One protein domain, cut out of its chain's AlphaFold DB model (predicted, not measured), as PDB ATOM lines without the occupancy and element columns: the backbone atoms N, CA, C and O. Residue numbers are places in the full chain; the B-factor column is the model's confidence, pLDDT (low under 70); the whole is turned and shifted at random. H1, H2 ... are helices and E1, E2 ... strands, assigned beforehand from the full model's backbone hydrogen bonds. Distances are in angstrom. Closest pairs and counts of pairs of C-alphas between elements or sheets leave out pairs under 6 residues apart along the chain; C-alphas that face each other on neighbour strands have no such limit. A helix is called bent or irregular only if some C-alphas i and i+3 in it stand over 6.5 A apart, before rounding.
ATOM      1  N   ASP A 233     -68.675  42.811 114.494       96.88
ATOM      2  CA  ASP A 233     -69.228  42.567 115.828       96.88
ATOM      3  C   ASP A 233     -70.736  42.849 115.831       96.88
ATOM      4  O   ASP A 233     -71.174  43.991 115.705       96.88
ATOM      5  N   TRP A 234     -71.543  41.800 115.993       96.56
ATOM      6  CA  TRP A 234     -73.006  41.898 116.074       96.56
ATOM      7  C   TRP A 234     -73.511  42.493 117.395       96.56
ATOM      8  O   TRP A 234     -74.699  42.798 117.508       96.56
ATOM      9  N   ARG A 235     -72.641  42.623 118.406       96.56
ATOM     10  CA  ARG A 235     -72.945  43.275 119.690       96.56
ATOM     11  C   ARG A 235     -72.862  44.800 119.574       96.56
ATOM     12  O   ARG A 235     -73.443  45.505 120.394       96.56
ATOM     13  N   ASP A 236     -72.170  45.307 118.553       96.69
ATOM     14  CA  ASP A 236     -72.015  46.730 118.264       96.69
ATOM     15  C   ASP A 236     -73.078  47.195 117.247       96.69
ATOM     16  O   ASP A 236     -72.941  46.941 116.047       96.69
ATOM     17  N   PRO A 237     -74.127  47.928 117.674       95.38
ATOM     18  CA  PRO A 237     -75.217  48.346 116.791       95.38
ATOM     19  C   PRO A 237     -74.801  49.392 115.744       95.38
ATOM     20  O   PRO A 237     -75.619  49.765 114.904       95.38
ATOM     21  N   THR A 238     -73.560  49.894 115.783       96.88
ATOM     22  CA  THR A 238     -73.022  50.782 114.738       96.88
ATOM     23  C   THR A 238     -72.439  50.019 113.545       96.88
ATOM     24  O   THR A 238     -72.126  50.640 112.529       96.88
ATOM     25  N   GLN A 239     -72.315  48.690 113.639       96.69
ATOM     26  CA  GLN A 239     -71.840  47.829 112.559       96.69
ATOM     27  C   GLN A 239     -73.005  47.145 111.840       96.69
ATOM     28  O   GLN A 239     -73.998  46.743 112.443       96.69
ATOM     29  N   VAL A 240     -72.868  46.972 110.528       95.31
ATOM     30  CA  VAL A 240     -73.880  46.364 109.662       95.31
ATOM     31  C   VAL A 240     -73.267  45.160 108.951       95.31
ATOM     32  O   VAL A 240     -72.288  45.284 108.219       95.31
ATOM     33  N   LEU A 241     -73.868  43.978 109.127       94.06
ATOM     34  CA  LEU A 241     -73.414  42.718 108.519       94.06
ATOM     35  C   LEU A 241     -73.189  42.831 107.001       94.06
ATOM     36  O   LEU A 241     -72.259  42.243 106.459       94.06
ATOM     37  N   THR A 242     -74.057  43.557 106.303       92.31
ATOM     38  CA  THR A 242     -74.026  43.694 104.842       92.31
ATOM     39  C   THR A 242     -73.152  44.846 104.341       92.31
ATOM     40  O   THR A 242     -72.937  44.930 103.132       92.31
ATOM     41  N   ASP A 243     -72.596  45.681 105.230       90.62
ATOM     42  CA  ASP A 243     -71.654  46.753 104.882       90.62
ATOM     43  C   ASP A 243     -70.310  46.614 105.629       90.62
ATOM     44  O   ASP A 243     -70.127  47.173 106.718       90.62
ATOM     45  N   PRO A 244     -69.320  45.935 105.016       88.81
ATOM     46  CA  PRO A 244     -67.974  45.797 105.567       88.81
ATOM     47  C   PRO A 244     -67.181  47.101 105.752       88.81
ATOM     48  O   PRO A 244     -66.066  47.045 106.268       88.81
ATOM     49  N   LEU A 245     -67.689  48.268 105.332       88.31
ATOM     50  CA  LEU A 245     -67.063  49.559 105.652       88.31
ATOM     51  C   LEU A 245     -67.357  50.017 107.086       88.31
ATOM     52  O   LEU A 245     -66.609  50.841 107.609       88.31
ATOM     53  N   THR A 246     -68.407  49.476 107.711       93.81
ATOM     54  CA  THR A 246     -68.776  49.745 109.114       93.81
ATOM     55  C   THR A 246     -68.004  48.887 110.119       93.81
ATOM     56  O   THR A 246     -67.969  49.212 111.304       93.81
ATOM     57  N   TRP A 247     -67.400  47.787 109.656       94.38
ATOM     58  CA  TRP A 247     -66.722  46.798 110.494       94.38
ATOM     59  C   TRP A 247     -65.469  47.374 111.148       94.38
ATOM     60  O   TRP A 247     -64.771  48.202 110.556       94.38
ATOM     61  N   LYS A 248     -65.166  46.909 112.361       95.62
ATOM     62  CA  LYS A 248     -64.076  47.439 113.190       95.62
ATOM     63  C   LYS A 248     -63.011  46.380 113.442       95.62
ATOM     64  O   LYS A 248     -63.241  45.181 113.306       95.62
ATOM     65  N   TRP A 249     -61.814  46.821 113.795       95.62
ATOM     66  CA  TRP A 249     -60.747  45.914 114.197       95.62
ATOM     67  C   TRP A 249     -60.987  45.352 115.602       95.62
ATOM     68  O   TRP A 249     -61.446  46.072 116.487       95.62
ATOM     69  N   SER A 250     -60.653  44.075 115.810       94.50
ATOM     70  CA  SER A 250     -60.728  43.426 117.119       94.50
ATOM     71  C   SER A 250     -59.717  42.284 117.259       94.50
ATOM     72  O   SER A 250     -59.459  41.522 116.320       94.50
ATOM     73  N   GLU A 251     -59.173  42.133 118.468       93.69
ATOM     74  CA  GLU A 251     -58.335  40.988 118.852       93.69
ATOM     75  C   GLU A 251     -59.163  39.786 119.352       93.69
ATOM     76  O   GLU A 251     -58.602  38.713 119.568       93.69
ATOM     77  N   ASN A 252     -60.488  39.936 119.496       96.69
ATOM     78  CA  ASN A 252     -61.393  38.902 120.000       96.69
ATOM     79  C   ASN A 252     -61.468  37.694 119.049       96.69
ATOM     80  O   ASN A 252     -62.010  37.763 117.940       96.69
ATOM     81  N   VAL A 253     -60.961  36.554 119.517       96.06
ATOM     82  CA  VAL A 253     -60.796  35.318 118.735       96.06
ATOM     83  C   VAL A 253     -62.120  34.769 118.179       96.06
ATOM     84  O   VAL A 253     -62.149  34.179 117.093       96.06
ATOM     85  N   ILE A 254     -63.236  34.965 118.885       97.38
ATOM     86  CA  ILE A 254     -64.550  34.464 118.460       97.38
ATOM     87  C   ILE A 254     -65.120  35.321 117.326       97.38
ATOM     88  O   ILE A 254     -65.622  34.756 116.350       97.38
ATOM     89  N   LEU A 255     -64.946  36.647 117.368       97.12
ATOM     90  CA  LEU A 255     -65.280  37.530 116.240       97.12
ATOM     91  C   LEU A 255     -64.414  37.220 115.007       97.12
ATOM     92  O   LEU A 255     -64.927  37.125 113.891       97.12
ATOM     93  N   GLN A 256     -63.114  36.985 115.205       96.38
ATOM     94  CA  GLN A 256     -62.187  36.573 114.139       96.38
ATOM     95  C   GLN A 256     -62.608  35.235 113.501       96.38
ATOM     96  O   GLN A 256     -62.606  35.088 112.275       96.38
ATOM     97  N   THR A 257     -63.045  34.273 114.320       96.19
ATOM     98  CA  THR A 257     -63.566  32.975 113.862       96.19
ATOM     99  C   THR A 257     -64.885  33.127 113.098       96.19
ATOM    100  O   THR A 257     -65.040  32.538 112.025       96.19
ATOM    101  N   ALA A 258     -65.815  33.949 113.594       95.25
ATOM    102  CA  ALA A 258     -67.075  34.242 112.913       95.25
ATOM    103  C   ALA A 258     -66.835  34.913 111.548       95.25
ATOM    104  O   ALA A 258     -67.384  34.472 110.536       95.25
ATOM    105  N   HIS A 259     -65.942  35.907 111.487       94.44
ATOM    106  CA  HIS A 259     -65.516  36.536 110.236       94.44
ATOM    107  C   HIS A 259     -64.922  35.512 109.253       94.44
ATOM    108  O   HIS A 259     -65.279  35.514 108.072       94.44
ATOM    109  N   TYR A 260     -64.054  34.605 109.716       94.19
ATOM    110  CA  TYR A 260     -63.467  33.569 108.860       94.19
ATOM    111  C   TYR A 260     -64.536  32.658 108.227       94.19
ATOM    112  O   TYR A 260     -64.506  32.413 107.018       94.19
ATOM    113  N   GLU A 261     -65.509  32.208 109.020       92.12
ATOM    114  CA  GLU A 261     -66.635  31.378 108.564       92.12
ATOM    115  C   GLU A 261     -67.599  32.130 107.618       92.12
ATOM    116  O   GLU A 261     -68.150  31.534 106.689       92.12
ATOM    117  N   LEU A 262     -67.778  33.446 107.796       89.81
ATOM    118  CA  LEU A 262     -68.604  34.288 106.919       89.81
ATOM    119  C   LEU A 262     -67.921  34.610 105.579       89.81
ATOM    120  O   LEU A 262     -68.533  34.447 104.520       89.81
ATOM    121  N   ILE A 263     -66.669  35.072 105.612       86.94
ATOM    122  CA  ILE A 263     -65.972  35.672 104.460       86.94
ATOM    123  C   ILE A 263     -65.053  34.678 103.748       86.94
ATOM    124  O   ILE A 263     -65.062  34.589 102.517       86.94
ATOM    125  N   ARG A 264     -64.234  33.931 104.496       85.31
ATOM    126  CA  ARG A 264     -63.153  33.123 103.910       85.31
ATOM    127  C   ARG A 264     -63.624  31.721 103.519       85.31
ATOM    128  O   ARG A 264     -63.164  31.224 102.489       85.31
ATOM    129  N   HIS A 265     -64.534  31.126 104.295       83.12
ATOM    130  CA  HIS A 265     -65.071  29.773 104.106       83.12
ATOM    131  C   HIS A 265     -66.410  29.762 103.331       83.12
ATOM    132  O   HIS A 265     -67.329  30.537 103.603       83.12
ATOM    133  N   GLY A 266     -66.544  28.857 102.356       74.00
ATOM    134  CA  GLY A 266     -67.774  28.658 101.577       74.00
ATOM    135  C   GLY A 266     -67.966  29.625 100.397       74.00
ATOM    136  O   GLY A 266     -67.005  30.101  99.804       74.00
ATOM    137  N   GLU A 267     -69.230  29.874 100.031       81.56
ATOM    138  CA  GLU A 267     -69.630  30.668  98.851       81.56
ATOM    139  C   GLU A 267     -69.043  32.097  98.880       81.56
ATOM    140  O   GLU A 267     -69.030  32.743  99.932       81.56
ATOM    141  N   ARG A 268     -68.559  32.567  97.723       81.62
ATOM    142  CA  ARG A 268     -68.037  33.922  97.462       81.62
ATOM    143  C   ARG A 268     -68.777  34.529  96.258       81.62
ATOM    144  O   ARG A 268     -69.292  33.747  95.455       81.62
ATOM    145  N   PRO A 269     -68.813  35.868  96.109       86.06
ATOM    146  CA  PRO A 269     -69.357  36.505  94.912       86.06
ATOM    147  C   PRO A 269     -68.684  35.983  93.639       86.06
ATOM    148  O   PRO A 269     -67.479  35.713  93.635       86.06
ATOM    149  N   ARG A 270     -69.466  35.831  92.571       88.31
ATOM    150  CA  ARG A 270     -68.998  35.420  91.240       88.31
ATOM    151  C   ARG A 270     -68.527  36.612  90.417       88.31
ATOM    152  O   ARG A 270     -67.697  36.437  89.528       88.31
ATOM    153  N   LEU A 271     -69.069  37.796  90.693       87.38
ATOM    154  CA  LEU A 271     -68.635  39.044  90.076       87.38
ATOM    155  C   LEU A 271     -67.208  39.418  90.539       87.38
ATOM    156  O   LEU A 271     -66.822  39.099  91.668       87.38
ATOM    157  N   PRO A 272     -66.403  40.097  89.702       83.50
ATOM    158  CA  PRO A 272     -65.124  40.657  90.130       83.50
ATOM    159  C   PRO A 272     -65.341  41.848  91.079       83.50
ATOM    160  O   PRO A 272     -66.358  42.531  91.004       83.50
ATOM    161  N   ILE A 273     -64.364  42.142  91.945       79.88
ATOM    162  CA  ILE A 273     -64.463  43.211  92.966       79.88
ATOM    163  C   ILE A 273     -64.712  44.617  92.385       79.88
ATOM    164  O   ILE A 273     -65.225  45.492  93.076       79.88
ATOM    165  N   THR A 274     -64.360  44.822  91.113       79.56
ATOM    166  CA  THR A 274     -64.549  46.064  90.355       79.56
ATOM    167  C   THR A 274     -65.949  46.221  89.751       79.56
ATOM    168  O   THR A 274     -66.257  47.292  89.227       79.56
ATOM    169  N   ASP A 275     -66.796  45.188  89.797       86.38
ATOM    170  CA  ASP A 275     -68.159  45.238  89.267       86.38
ATOM    171  C   ASP A 275     -69.108  45.973  90.240       86.38
ATOM    172  O   ASP A 275     -69.127  45.645  91.432       86.38
ATOM    173  N   PRO A 276     -69.943  46.925  89.777       86.81
ATOM    174  CA  PRO A 276     -70.913  47.615  90.634       86.81
ATOM    175  C   PRO A 276     -71.881  46.682  91.386       86.81
ATOM    176  O   PRO A 276     -72.329  47.013  92.484       86.81
ATOM    177  N   GLY A 277     -72.198  45.509  90.827       89.69
ATOM    178  CA  GLY A 277     -73.058  44.496  91.438       89.69
ATOM    179  C   GLY A 277     -72.383  43.660  92.532       89.69
ATOM    180  O   GLY A 277     -73.087  43.032  93.328       89.69
ATOM    181  N   TYR A 278     -71.048  43.679  92.634       86.94
ATOM    182  CA  TYR A 278     -70.282  42.872  93.596       86.94
ATOM    183  C   TYR A 278     -70.736  43.084  95.047       86.94
ATOM    184  O   TYR A 278     -70.860  42.132  95.819       86.94
ATOM    185  N   ALA A 279     -71.007  44.337  95.426       86.44
ATOM    186  CA  ALA A 279     -71.445  44.676  96.779       86.44
ATOM    187  C   ALA A 279     -72.815  44.059  97.118       86.44
ATOM    188  O   ALA A 279     -72.992  43.540  98.220       86.44
ATOM    189  N   ALA A 280     -73.751  44.054  96.164       90.75
ATOM    190  CA  ALA A 280     -75.077  43.468  96.344       90.75
ATOM    191  C   ALA A 280     -75.029  41.930  96.407       90.75
ATOM    192  O   ALA A 280     -75.687  41.331  97.258       90.75
ATOM    193  N   GLU A 281     -74.212  41.288  95.561       90.88
ATOM    194  CA  GLU A 281     -74.005  39.832  95.609       90.88
ATOM    195  C   GLU A 281     -73.367  39.407  96.945       90.88
ATOM    196  O   GLU A 281     -73.840  38.470  97.592       90.88
ATOM    197  N   LEU A 282     -72.345  40.138  97.409       89.12
ATOM    198  CA  LEU A 282     -71.712  39.895  98.705       89.12
ATOM    199  C   LEU A 282     -72.698  40.048  99.870       89.12
ATOM    200  O   LEU A 282     -72.750  39.169 100.729       89.12
ATOM    201  N   ALA A 283     -73.492  41.121  99.893       91.44
ATOM    202  CA  ALA A 283     -74.494  41.353 100.932       91.44
ATOM    203  C   ALA A 283     -75.517  40.203 101.009       91.44
ATOM    204  O   ALA A 283     -75.804  39.702 102.098       91.44
ATOM    205  N   ALA A 284     -76.006  39.723  99.860       92.94
ATOM    206  CA  ALA A 284     -76.936  38.595  99.797       92.94
ATOM    207  C   ALA A 284     -76.309  37.280 100.303       92.94
ATOM    208  O   ALA A 284     -76.959  36.523 101.031       92.94
ATOM    209  N   ILE A 285     -75.041  37.011  99.965       92.88
ATOM    210  CA  ILE A 285     -74.300  35.838 100.462       92.88
ATOM    211  C   ILE A 285     -74.093  35.923 101.981       92.88
ATOM    212  O   ILE A 285     -74.301  34.925 102.674       92.88
ATOM    213  N   LEU A 286     -73.710  37.093 102.504       93.44
ATOM    214  CA  LEU A 286     -73.475  37.300 103.936       93.44
ATOM    215  C   LEU A 286     -74.753  37.104 104.755       93.44
ATOM    216  O   LEU A 286     -74.729  36.320 105.704       93.44
ATOM    217  N   GLN A 287     -75.872  37.711 104.347       94.94
ATOM    218  CA  GLN A 287     -77.161  37.542 105.028       94.94
ATOM    219  C   GLN A 287     -77.593  36.064 105.055       94.94
ATOM    220  O   GLN A 287     -77.823  35.492 106.118       94.94
ATOM    221  N   LYS A 288     -77.568  35.392 103.894       93.50
ATOM    222  CA  LYS A 288     -77.889  33.959 103.754       93.50
ATOM    223  C   LYS A 288     -76.997  33.054 104.618       93.50
ATOM    224  O   LYS A 288     -77.466  32.028 105.118       93.50
ATOM    225  N   LYS A 289     -75.706  33.376 104.775       92.69
ATOM    226  CA  LYS A 289     -74.804  32.638 105.680       92.69
ATOM    227  C   LYS A 289     -75.143  32.910 107.142       92.69
ATOM    228  O   LYS A 289     -75.204  31.954 107.913       92.69
ATOM    229  N   TRP A 290     -75.379  34.167 107.509       94.88
ATOM    230  CA  TRP A 290     -75.707  34.586 108.869       94.88
ATOM    231  C   TRP A 290     -76.975  33.914 109.397       94.88
ATOM    232  O   TRP A 290     -76.927  33.244 110.430       94.88
ATOM    233  N   ASP A 291     -78.063  33.987 108.629       95.19
ATOM    234  CA  ASP A 291     -79.370  33.423 108.986       95.19
ATOM    235  C   ASP A 291     -79.320  31.897 109.177       95.19
ATOM    236  O   ASP A 291     -80.075  31.334 109.967       95.19
ATOM    237  N   ARG A 292     -78.402  31.219 108.472       92.69
ATOM    238  CA  ARG A 292     -78.217  29.762 108.539       92.69
ATOM    239  C   ARG A 292     -77.247  29.313 109.634       92.69
ATOM    240  O   ARG A 292     -77.462  28.263 110.228       92.69
ATOM    241  N   LEU A 293     -76.140  30.032 109.829       92.69
ATOM    242  CA  LEU A 293     -75.005  29.567 110.637       92.69
ATOM    243  C   LEU A 293     -74.926  30.209 112.026       92.69
ATOM    244  O   LEU A 293     -74.423  29.553 112.935       92.69
ATOM    245  N   PHE A 294     -75.397  31.450 112.182       94.62
ATOM    246  CA  PHE A 294     -75.157  32.273 113.374       94.62
ATOM    247  C   PHE A 294     -76.447  32.702 114.068       94.62
ATOM    248  O   PHE A 294     -76.584  32.494 115.270       94.62
ATOM    249  N   ALA A 295     -77.423  33.248 113.334       95.00
ATOM    250  CA  ALA A 295     -78.664  33.757 113.925       95.00
ATOM    251  C   ALA A 295     -79.418  32.732 114.816       95.00
ATOM    252  O   ALA A 295     -79.856  33.123 115.901       95.00
ATOM    253  N   PRO A 296     -79.521  31.425 114.471       95.31
ATOM    254  CA  PRO A 296     -80.224  30.431 115.299       95.31
ATOM    255  C   PRO A 296     -79.508  30.043 116.606       95.31
ATOM    256  O   PRO A 296     -80.058  29.279 117.408       95.31
ATOM    257  N   THR A 297     -78.267  30.501 116.788       94.69
ATOM    258  CA  THR A 297     -77.333  30.126 117.862       94.69
ATOM    259  C   THR A 297     -76.553  31.335 118.398       94.69
ATOM    260  O   THR A 297     -75.552  31.166 119.095       94.69
ATOM    261  N   LEU A 298     -77.017  32.558 118.116       95.88
ATOM    262  CA  LEU A 298     -76.272  33.797 118.360       95.88
ATOM    263  C   LEU A 298     -75.902  33.995 119.835       95.88
ATOM    264  O   LEU A 298     -74.838  34.518 120.128       95.88
ATOM    265  N   SER A 299     -76.724  33.499 120.764       95.56
ATOM    266  CA  SER A 299     -76.438  33.519 122.204       95.56
ATOM    267  C   SER A 299     -75.131  32.812 122.581       95.56
ATOM    268  O   SER A 299     -74.426  33.287 123.463       95.56
ATOM    269  N   TYR A 300     -74.792  31.703 121.911       94.56
ATOM    270  CA  TYR A 300     -73.541  30.971 122.148       94.56
ATOM    271  C   TYR A 300     -72.340  31.772 121.645       94.56
ATOM    272  O   TYR A 300     -71.347  31.913 122.351       94.56
ATOM    273  N   TRP A 301     -72.460  32.356 120.449       96.50
ATOM    274  CA  TRP A 301     -71.432  33.228 119.882       96.50
ATOM    275  C   TRP A 301     -71.208  34.478 120.737       96.50
ATOM    276  O   TRP A 301     -70.059  34.810 121.005       96.50
ATOM    277  N   THR A 302     -72.278  35.134 121.198       97.56
ATOM    278  CA  THR A 302     -72.202  36.290 122.104       97.56
ATOM    279  C   THR A 302     -71.515  35.911 123.412       97.56
ATOM    280  O   THR A 302     -70.495  36.503 123.729       97.56
ATOM    281  N   ALA A 303     -71.975  34.863 124.108       96.19
ATOM    282  CA  ALA A 303     -71.361  34.430 125.366       96.19
ATOM    283  C   ALA A 303     -69.874  34.056 125.206       96.19
ATOM    284  O   ALA A 303     -69.055  34.412 126.046       96.19
ATOM    285  N   ALA A 304     -69.506  33.386 124.109       96.88
ATOM    286  CA  ALA A 304     -68.114  33.053 123.823       96.88
ATOM    287  C   ALA A 304     -67.257  34.291 123.485       96.88
ATOM    288  O   ALA A 304     -66.078  34.315 123.828       96.88
ATOM    289  N   ALA A 305     -67.826  35.305 122.823       97.31
ATOM    290  CA  ALA A 305     -67.144  36.572 122.564       97.31
ATOM    291  C   ALA A 305     -66.985  37.397 123.852       97.31
ATOM    292  O   ALA A 305     -65.900  37.920 124.094       97.31
ATOM    293  N   ASP A 306     -68.011  37.447 124.702       97.44
ATOM    294  CA  ASP A 306     -67.975  38.132 125.999       97.44
ATOM    295  C   ASP A 306     -66.953  37.468 126.947       97.44
ATOM    296  O   ASP A 306     -66.187  38.161 127.613       97.44
ATOM    297  N   ASP A 307     -66.842  36.133 126.926       95.81
ATOM    298  CA  ASP A 307     -65.769  35.381 127.598       95.81
ATOM    299  C   ASP A 307     -64.364  35.781 127.119       95.81
ATOM    300  O   ASP A 307     -63.425  35.758 127.911       95.81
ATOM    301  N   CYS A 308     -64.176  36.089 125.830       96.50
ATOM    302  CA  CYS A 308     -62.880  36.526 125.300       96.50
ATOM    303  C   CYS A 308     -62.518  37.952 125.738       96.50
ATOM    304  O   CYS A 308     -61.332  38.229 125.931       96.50
ATOM    305  N   ASP A 309     -63.521  38.820 125.902       96.12
ATOM    306  CA  ASP A 309     -63.357  40.218 126.317       96.12
ATOM    307  C   ASP A 309     -63.272  40.391 127.848       96.12
ATOM    308  O   ASP A 309     -62.848  41.445 128.321       96.12
ATOM    309  N   GLY A 406     -56.207  36.951 119.680       94.56
ATOM    310  CA  GLY A 406     -55.586  36.209 118.576       94.56
ATOM    311  C   GLY A 406     -54.849  37.121 117.605       94.56
ATOM    312  O   GLY A 406     -55.407  38.130 117.175       94.56
ATOM    313  N   CYS A 407     -53.629  36.731 117.226       94.88
ATOM    314  CA  CYS A 407     -52.812  37.383 116.197       94.88
ATOM    315  C   CYS A 407     -52.516  36.436 115.011       94.88
ATOM    316  O   CYS A 407     -51.388  36.341 114.526       94.88
ATOM    317  N   VAL A 408     -53.523  35.658 114.590       95.38
ATOM    318  CA  VAL A 408     -53.354  34.549 113.633       95.38
ATOM    319  C   VAL A 408     -53.073  35.047 112.219       95.38
ATOM    320  O   VAL A 408     -53.866  35.809 111.664       95.38
ATOM    321  N   ILE A 409     -52.010  34.538 111.596       94.56
ATOM    322  CA  ILE A 409     -51.615  34.821 110.207       94.56
ATOM    323  C   ILE A 409     -51.664  33.516 109.400       94.56
ATOM    324  O   ILE A 409     -51.123  32.500 109.826       94.56
ATOM    325  N   HIS A 410     -52.296  33.542 108.223       93.50
ATOM    326  CA  HIS A 410     -52.468  32.371 107.359       93.50
ATOM    327  C   HIS A 410     -52.379  32.728 105.871       93.50
ATOM    328  O   HIS A 410     -52.674  33.850 105.450       93.50
ATOM    329  N   LYS A 411     -52.021  31.749 105.039       93.06
ATOM    330  CA  LYS A 411     -52.097  31.865 103.580       93.06
ATOM    331  C   LYS A 411     -53.505  31.495 103.128       93.06
ATOM    332  O   LYS A 411     -54.133  30.586 103.666       93.06
ATOM    333  N   LEU A 412     -53.997  32.130 102.069       89.50
ATOM    334  CA  LEU A 412     -55.298  31.786 101.477       89.50
ATOM    335  C   LEU A 412     -55.296  30.425 100.757       89.50
ATOM    336  O   LEU A 412     -56.354  29.941 100.362       89.50
ATOM    337  N   THR A 413     -54.120  29.813 100.602       90.81
ATOM    338  CA  THR A 413     -53.923  28.432 100.147       90.81
ATOM    339  C   THR A 413     -54.011  27.398 101.272       90.81
ATOM    340  O   THR A 413     -54.061  26.204 100.981       90.81
ATOM    341  N   ASP A 414     -53.996  27.819 102.540       91.94
ATOM    342  CA  ASP A 414     -54.007  26.892 103.671       91.94
ATOM    343  C   ASP A 414     -55.389  26.227 103.809       91.94
ATOM    344  O   ASP A 414     -56.426  26.877 103.625       91.94
ATOM    345  N   PRO A 415     -55.455  24.926 104.144       92.69
ATOM    346  CA  PRO A 415     -56.726  24.220 104.231       92.69
ATOM    347  C   PRO A 415     -57.591  24.812 105.351       92.69
ATOM    348  O   PRO A 415     -57.140  24.926 106.489       92.69
ATOM    349  N   HIS A 416     -58.864  25.113 105.063       90.94
ATOM    350  CA  HIS A 416     -59.771  25.807 105.996       90.94
ATOM    351  C   HIS A 416     -59.811  25.211 107.414       90.94
ATOM    352  O   HIS A 416     -59.904  25.944 108.398       90.94
ATOM    353  N   LYS A 417     -59.693  23.879 107.534       91.00
ATOM    354  CA  LYS A 417     -59.621  23.177 108.825       91.00
ATOM    355  C   LYS A 417     -58.420  23.623 109.675       91.00
ATOM    356  O   LYS A 417     -58.572  23.734 110.886       91.00
ATOM    357  N   ALA A 418     -57.255  23.855 109.067       92.25
ATOM    358  CA  ALA A 418     -56.051  24.283 109.777       92.25
ATOM    359  C   ALA A 418     -56.183  25.726 110.280       92.25
ATOM    360  O   ALA A 418     -55.918  25.977 111.449       92.25
ATOM    361  N   VAL A 419     -56.688  26.646 109.450       93.56
ATOM    362  CA  VAL A 419     -56.885  28.050 109.859       93.56
ATOM    363  C   VAL A 419     -57.938  28.169 110.966       93.56
ATOM    364  O   VAL A 419     -57.714  28.856 111.958       93.56
ATOM    365  N   ARG A 420     -59.056  27.437 110.856       93.31
ATOM    366  CA  ARG A 420     -60.058  27.349 111.932       93.31
ATOM    367  C   ARG A 420     -59.470  26.770 113.222       93.31
ATOM    368  O   ARG A 420     -59.815  27.244 114.297       93.31
ATOM    369  N   ALA A 421     -58.598  25.764 113.129       92.75
ATOM    370  CA  ALA A 421     -57.920  25.212 114.300       92.75
ATOM    371  C   ALA A 421     -56.946  26.222 114.932       92.75
ATOM    372  O   ALA A 421     -56.949  26.351 116.149       92.75
ATOM    373  N   ALA A 422     -56.180  26.971 114.131       94.56
ATOM    374  CA  ALA A 422     -55.262  28.005 114.618       94.56
ATOM    375  C   ALA A 422     -55.993  29.168 115.313       94.56
ATOM    376  O   ALA A 422     -55.578  29.599 116.386       94.56
ATOM    377  N   LEU A 423     -57.120  29.624 114.749       95.56
ATOM    378  CA  LEU A 423     -58.000  30.602 115.397       95.56
ATOM    379  C   LEU A 423     -58.507  30.071 116.739       95.56
ATOM    380  O   LEU A 423     -58.249  30.680 117.771       95.56
ATOM    381  N   LEU A 424     -59.141  28.896 116.758       95.19
ATOM    382  CA  LEU A 424     -59.681  28.328 117.994       95.19
ATOM    383  C   LEU A 424     -58.599  28.016 119.043       95.19
ATOM    384  O   LEU A 424     -58.849  28.202 120.229       95.19
ATOM    385  N   ALA A 425     -57.383  27.633 118.646       95.25
ATOM    386  CA  ALA A 425     -56.275  27.409 119.579       95.25
ATOM    387  C   ALA A 425     -55.944  28.649 120.432       95.25
ATOM    388  O   ALA A 425     -55.547  28.502 121.585       95.25
ATOM    389  N   CYS A 426     -56.183  29.863 119.921       96.44
ATOM    390  CA  CYS A 426     -55.927  31.114 120.644       96.44
ATOM    391  C   CYS A 426     -56.883  31.356 121.830       96.44
ATOM    392  O   CYS A 426     -56.606  32.213 122.670       96.44
ATOM    393  N   CYS A 427     -57.990  30.612 121.929       95.44
ATOM    394  CA  CYS A 427     -58.928  30.689 123.053       95.44
ATOM    395  C   CYS A 427     -59.289  29.330 123.676       95.44
ATOM    396  O   CYS A 427     -60.250  29.269 124.440       95.44
ATOM    397  N   ASP A 428     -58.572  28.246 123.332       94.25
ATOM    398  CA  ASP A 428     -59.029  26.853 123.527       94.25
ATOM    399  C   ASP A 428     -60.493  26.688 123.056       94.25
ATOM    400  O   ASP A 428     -61.339  26.081 123.702       94.25
ATOM    401  N   GLY A 429     -60.852  27.322 121.942       92.31
ATOM    402  CA  GLY A 429     -62.222  27.426 121.460       92.31
ATOM    403  C   GLY A 429     -62.762  26.122 120.877       92.31
ATOM    404  O   GLY A 429     -62.034  25.288 120.339       92.31
ATOM    405  N   TRP A 430     -64.083  25.962 120.922       91.44
ATOM    406  CA  TRP A 430     -64.769  24.828 120.308       91.44
ATOM    407  C   TRP A 430     -65.966  25.314 119.498       91.44
ATOM    408  O   TRP A 430     -66.857  25.975 120.024       91.44
ATOM    409  N   VAL A 431     -65.988  24.971 118.208       90.31
ATOM    410  CA  VAL A 431     -67.109  25.270 117.307       90.31
ATOM    411  C   VAL A 431     -67.603  23.973 116.695       90.31
ATOM    412  O   VAL A 431     -66.810  23.221 116.115       90.31
ATOM    413  N   SER A 432     -68.910  23.734 116.764       86.12
ATOM    414  CA  SER A 432     -69.544  22.489 116.323       86.12
ATOM    415  C   SER A 432     -70.901  22.759 115.662       86.12
ATOM    416  O   SER A 432     -71.601  23.684 116.077       86.12
ATOM    417  N   PRO A 433     -71.301  22.001 114.624       85.00
ATOM    418  CA  PRO A 433     -72.644  22.101 114.070       85.00
ATOM    419  C   PRO A 433     -73.681  21.458 115.005       85.00
ATOM    420  O   PRO A 433     -73.533  20.315 115.444       85.00
ATOM    421  N   ARG A 434     -74.777  22.178 115.245       80.62
ATOM    422  CA  ARG A 434     -76.015  21.652 115.828       80.62
ATOM    423  C   ARG A 434     -76.774  20.823 114.776       80.62
ATOM    424  O   ARG A 434     -76.451  20.836 113.588       80.62
ATOM    425  N   ALA A 435     -77.791  20.073 115.204       76.25
ATOM    426  CA  ALA A 435     -78.568  19.165 114.351       76.25
ATOM    427  C   ALA A 435     -79.285  19.831 113.151       76.25
ATOM    428  O   ALA A 435     -79.614  19.138 112.190       76.25
ATOM    429  N   ASP A 436     -79.520  21.143 113.196       81.50
ATOM    430  CA  ASP A 436     -80.087  21.977 112.124       81.50
ATOM    431  C   ASP A 436     -79.025  22.604 111.197       81.50
ATOM    432  O   ASP A 436     -79.366  23.259 110.214       81.50
ATOM    433  N   GLY A 437     -77.736  22.396 111.478       81.75
ATOM    434  CA  GLY A 437     -76.622  22.938 110.698       81.75
ATOM    435  C   GLY A 437     -76.173  24.348 111.094       81.75
ATOM    436  O   GLY A 437     -75.206  24.838 110.510       81.75
ATOM    437  N   ALA A 438     -76.816  24.972 112.088       90.19
ATOM    438  CA  ALA A 438     -76.298  26.171 112.742       90.19
ATOM    439  C   ALA A 438     -75.027  25.833 113.541       90.19
ATOM    440  O   ALA A 438     -74.881  24.715 114.043       90.19
ATOM    441  N   LEU A 439     -74.094  26.775 113.665       91.75
ATOM    442  CA  LEU A 439     -72.858  26.578 114.422       91.75
ATOM    443  C   LEU A 439     -73.040  27.099 115.845       91.75
ATOM    444  O   LEU A 439     -73.480  28.232 116.029       91.75
ATOM    445  N   VAL A 440     -72.661  26.311 116.847       92.00
ATOM    446  CA  VAL A 440     -72.431  26.813 118.211       92.00
ATOM    447  C   VAL A 440     -70.941  27.050 118.414       92.00
ATOM    448  O   VAL A 440     -70.125  26.301 117.870       92.00
ATOM    449  N   ALA A 441     -70.600  28.072 119.192       93.69
ATOM    450  CA  ALA A 441     -69.238  28.419 119.571       93.69
ATOM    451  C   ALA A 441     -69.126  28.515 121.092       93.69
ATOM    452  O   ALA A 441     -70.047  28.990 121.750       93.69
ATOM    453  N   TYR A 442     -67.989  28.083 121.625       94.44
ATOM    454  CA  TYR A 442     -67.619  28.211 123.029       94.44
ATOM    455  C   TYR A 442     -66.169  28.668 123.127       94.44
ATOM    456  O   TYR A 442     -65.318  28.207 122.356       94.44
ATOM    457  N   SER A 443     -65.885  29.505 124.120       94.00
ATOM    458  CA  SER A 443     -64.524  29.749 124.591       94.00
ATOM    459  C   SER A 443     -63.950  28.481 125.261       94.00
ATOM    460  O   SER A 443     -64.642  27.465 125.417       94.00
ATOM    461  N   GLY A 444     -62.683  28.526 125.675       90.38
ATOM    462  CA  GLY A 444     -62.056  27.494 126.503       90.38
ATOM    463  C   GLY A 444     -62.582  27.398 127.936       90.38
ATOM    464  O   GLY A 444     -62.250  26.434 128.628       90.38
ATOM    465  N   ARG A 445     -63.365  28.386 128.397       91.94
ATOM    466  CA  ARG A 445     -63.838  28.513 129.782       91.94
ATOM    467  C   ARG A 445     -64.668  27.299 130.203       91.94
ATOM    468  O   ARG A 445     -65.553  26.848 129.470       91.94
ATOM    469  N   TYR A 446     -64.404  26.784 131.399       93.62
ATOM    470  CA  TYR A 446     -65.235  25.742 131.986       93.62
ATOM    471  C   TYR A 446     -66.609  26.302 132.379       93.62
ATOM    472  O   TYR A 446     -66.710  27.321 133.062       93.62
TER     473      TYR A 446
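AT A GLANCE: This is residues 233 to 309 and 406 to 446 of the 741 residues of an uncharacterized protein of Sphingomonas sp. ABOLF (UniProt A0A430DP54). Helix H1 runs through the core, with H4 packed side by side with it and running opposite ways, while H2 and H3 pack on its two ends at steep tilts. A hairpin of two short strands, E2 and E3, packs on H3 through E3, and the short strand E1 lies at the rim, far from the core. The printed part has 118 residues with four named helices and three named strands, in the order H1, H2, H3, E1, H4, E2, E3; the two-stranded sheet E2 - E3 is antiparallel and the class is mostly helix. The whole is compact, with a radius of gyration of the C-alphas of 14.3 A and spans of 47 by 31 by 31 A.

IN THESE COORDINATES: Residues 233 to 252 hold no named element. H1, residues 253 to 264, begins at C-alpha 253 (-60.796, 35.318, 118.735) and is 15.2 A long. H2, residues 278 to 293, is the longest helix by residues, at 22.1 A, and begins at C-alpha 278 (-70.282, 42.872, 93.596). H3, residues 295 to 309, measures 20.7 A and is irregular: C-alphas 296 and 299 are 8.5 A apart. After the cut come E1, residues 409 to 411, and H4, residues 416 to 425, 14.1 A long. E2 is residues 430 to 433, and E3, residues 439 to 442, ends at C-alpha 442 (-67.619, 28.211, 123.029).

HOW THE PARTS SIT: H1 is the hub. It touches H4 at a shallow tilt of 12 degrees, opposite ways; their closest C-alphas, of Thr 257 and Leu 423, are 6.2 A apart. With residues 262 to 263 alone it touches H2, at a steep tilt of 55 degrees, closest at the C-alphas of Leu 262 and Leu 286, 6.5 A. With residues 253 to 255 alone it touches H3, at a steep tilt of 43 degrees, closest at the C-alphas of Ile 254 and Ala 305, 5.3 A. H2 and H3 meet only through their link. The closest C-alphas of H3 and E3, of Ala 304 and Tyr 442, are 4.9 A apart. E2 and E3 form a hairpin, with N 430 and O 442 at 2.9 A and N 432 and O 440 at 3.0 A, within hydrogen-bond range. E1 pairs with no named strand and is apart from H1. Every O i to N i+4 pair is within hydrogen-bond range in H1 and H4, against 11 of 12 in H2 and 8 of 11 in H3.

THE WHOLE: The two C-alphas farthest apart, of Pro 276 and Tyr 446, are 47.1 A from each other. Residues 310 to 405 are not printed, and C-alphas 309 and 406 are 11.7 A apart across this cut. The link from H1 to H2, 13 residues, is long. The mean pLDDT of the printed part is 92.0, and no printed residue is under 70.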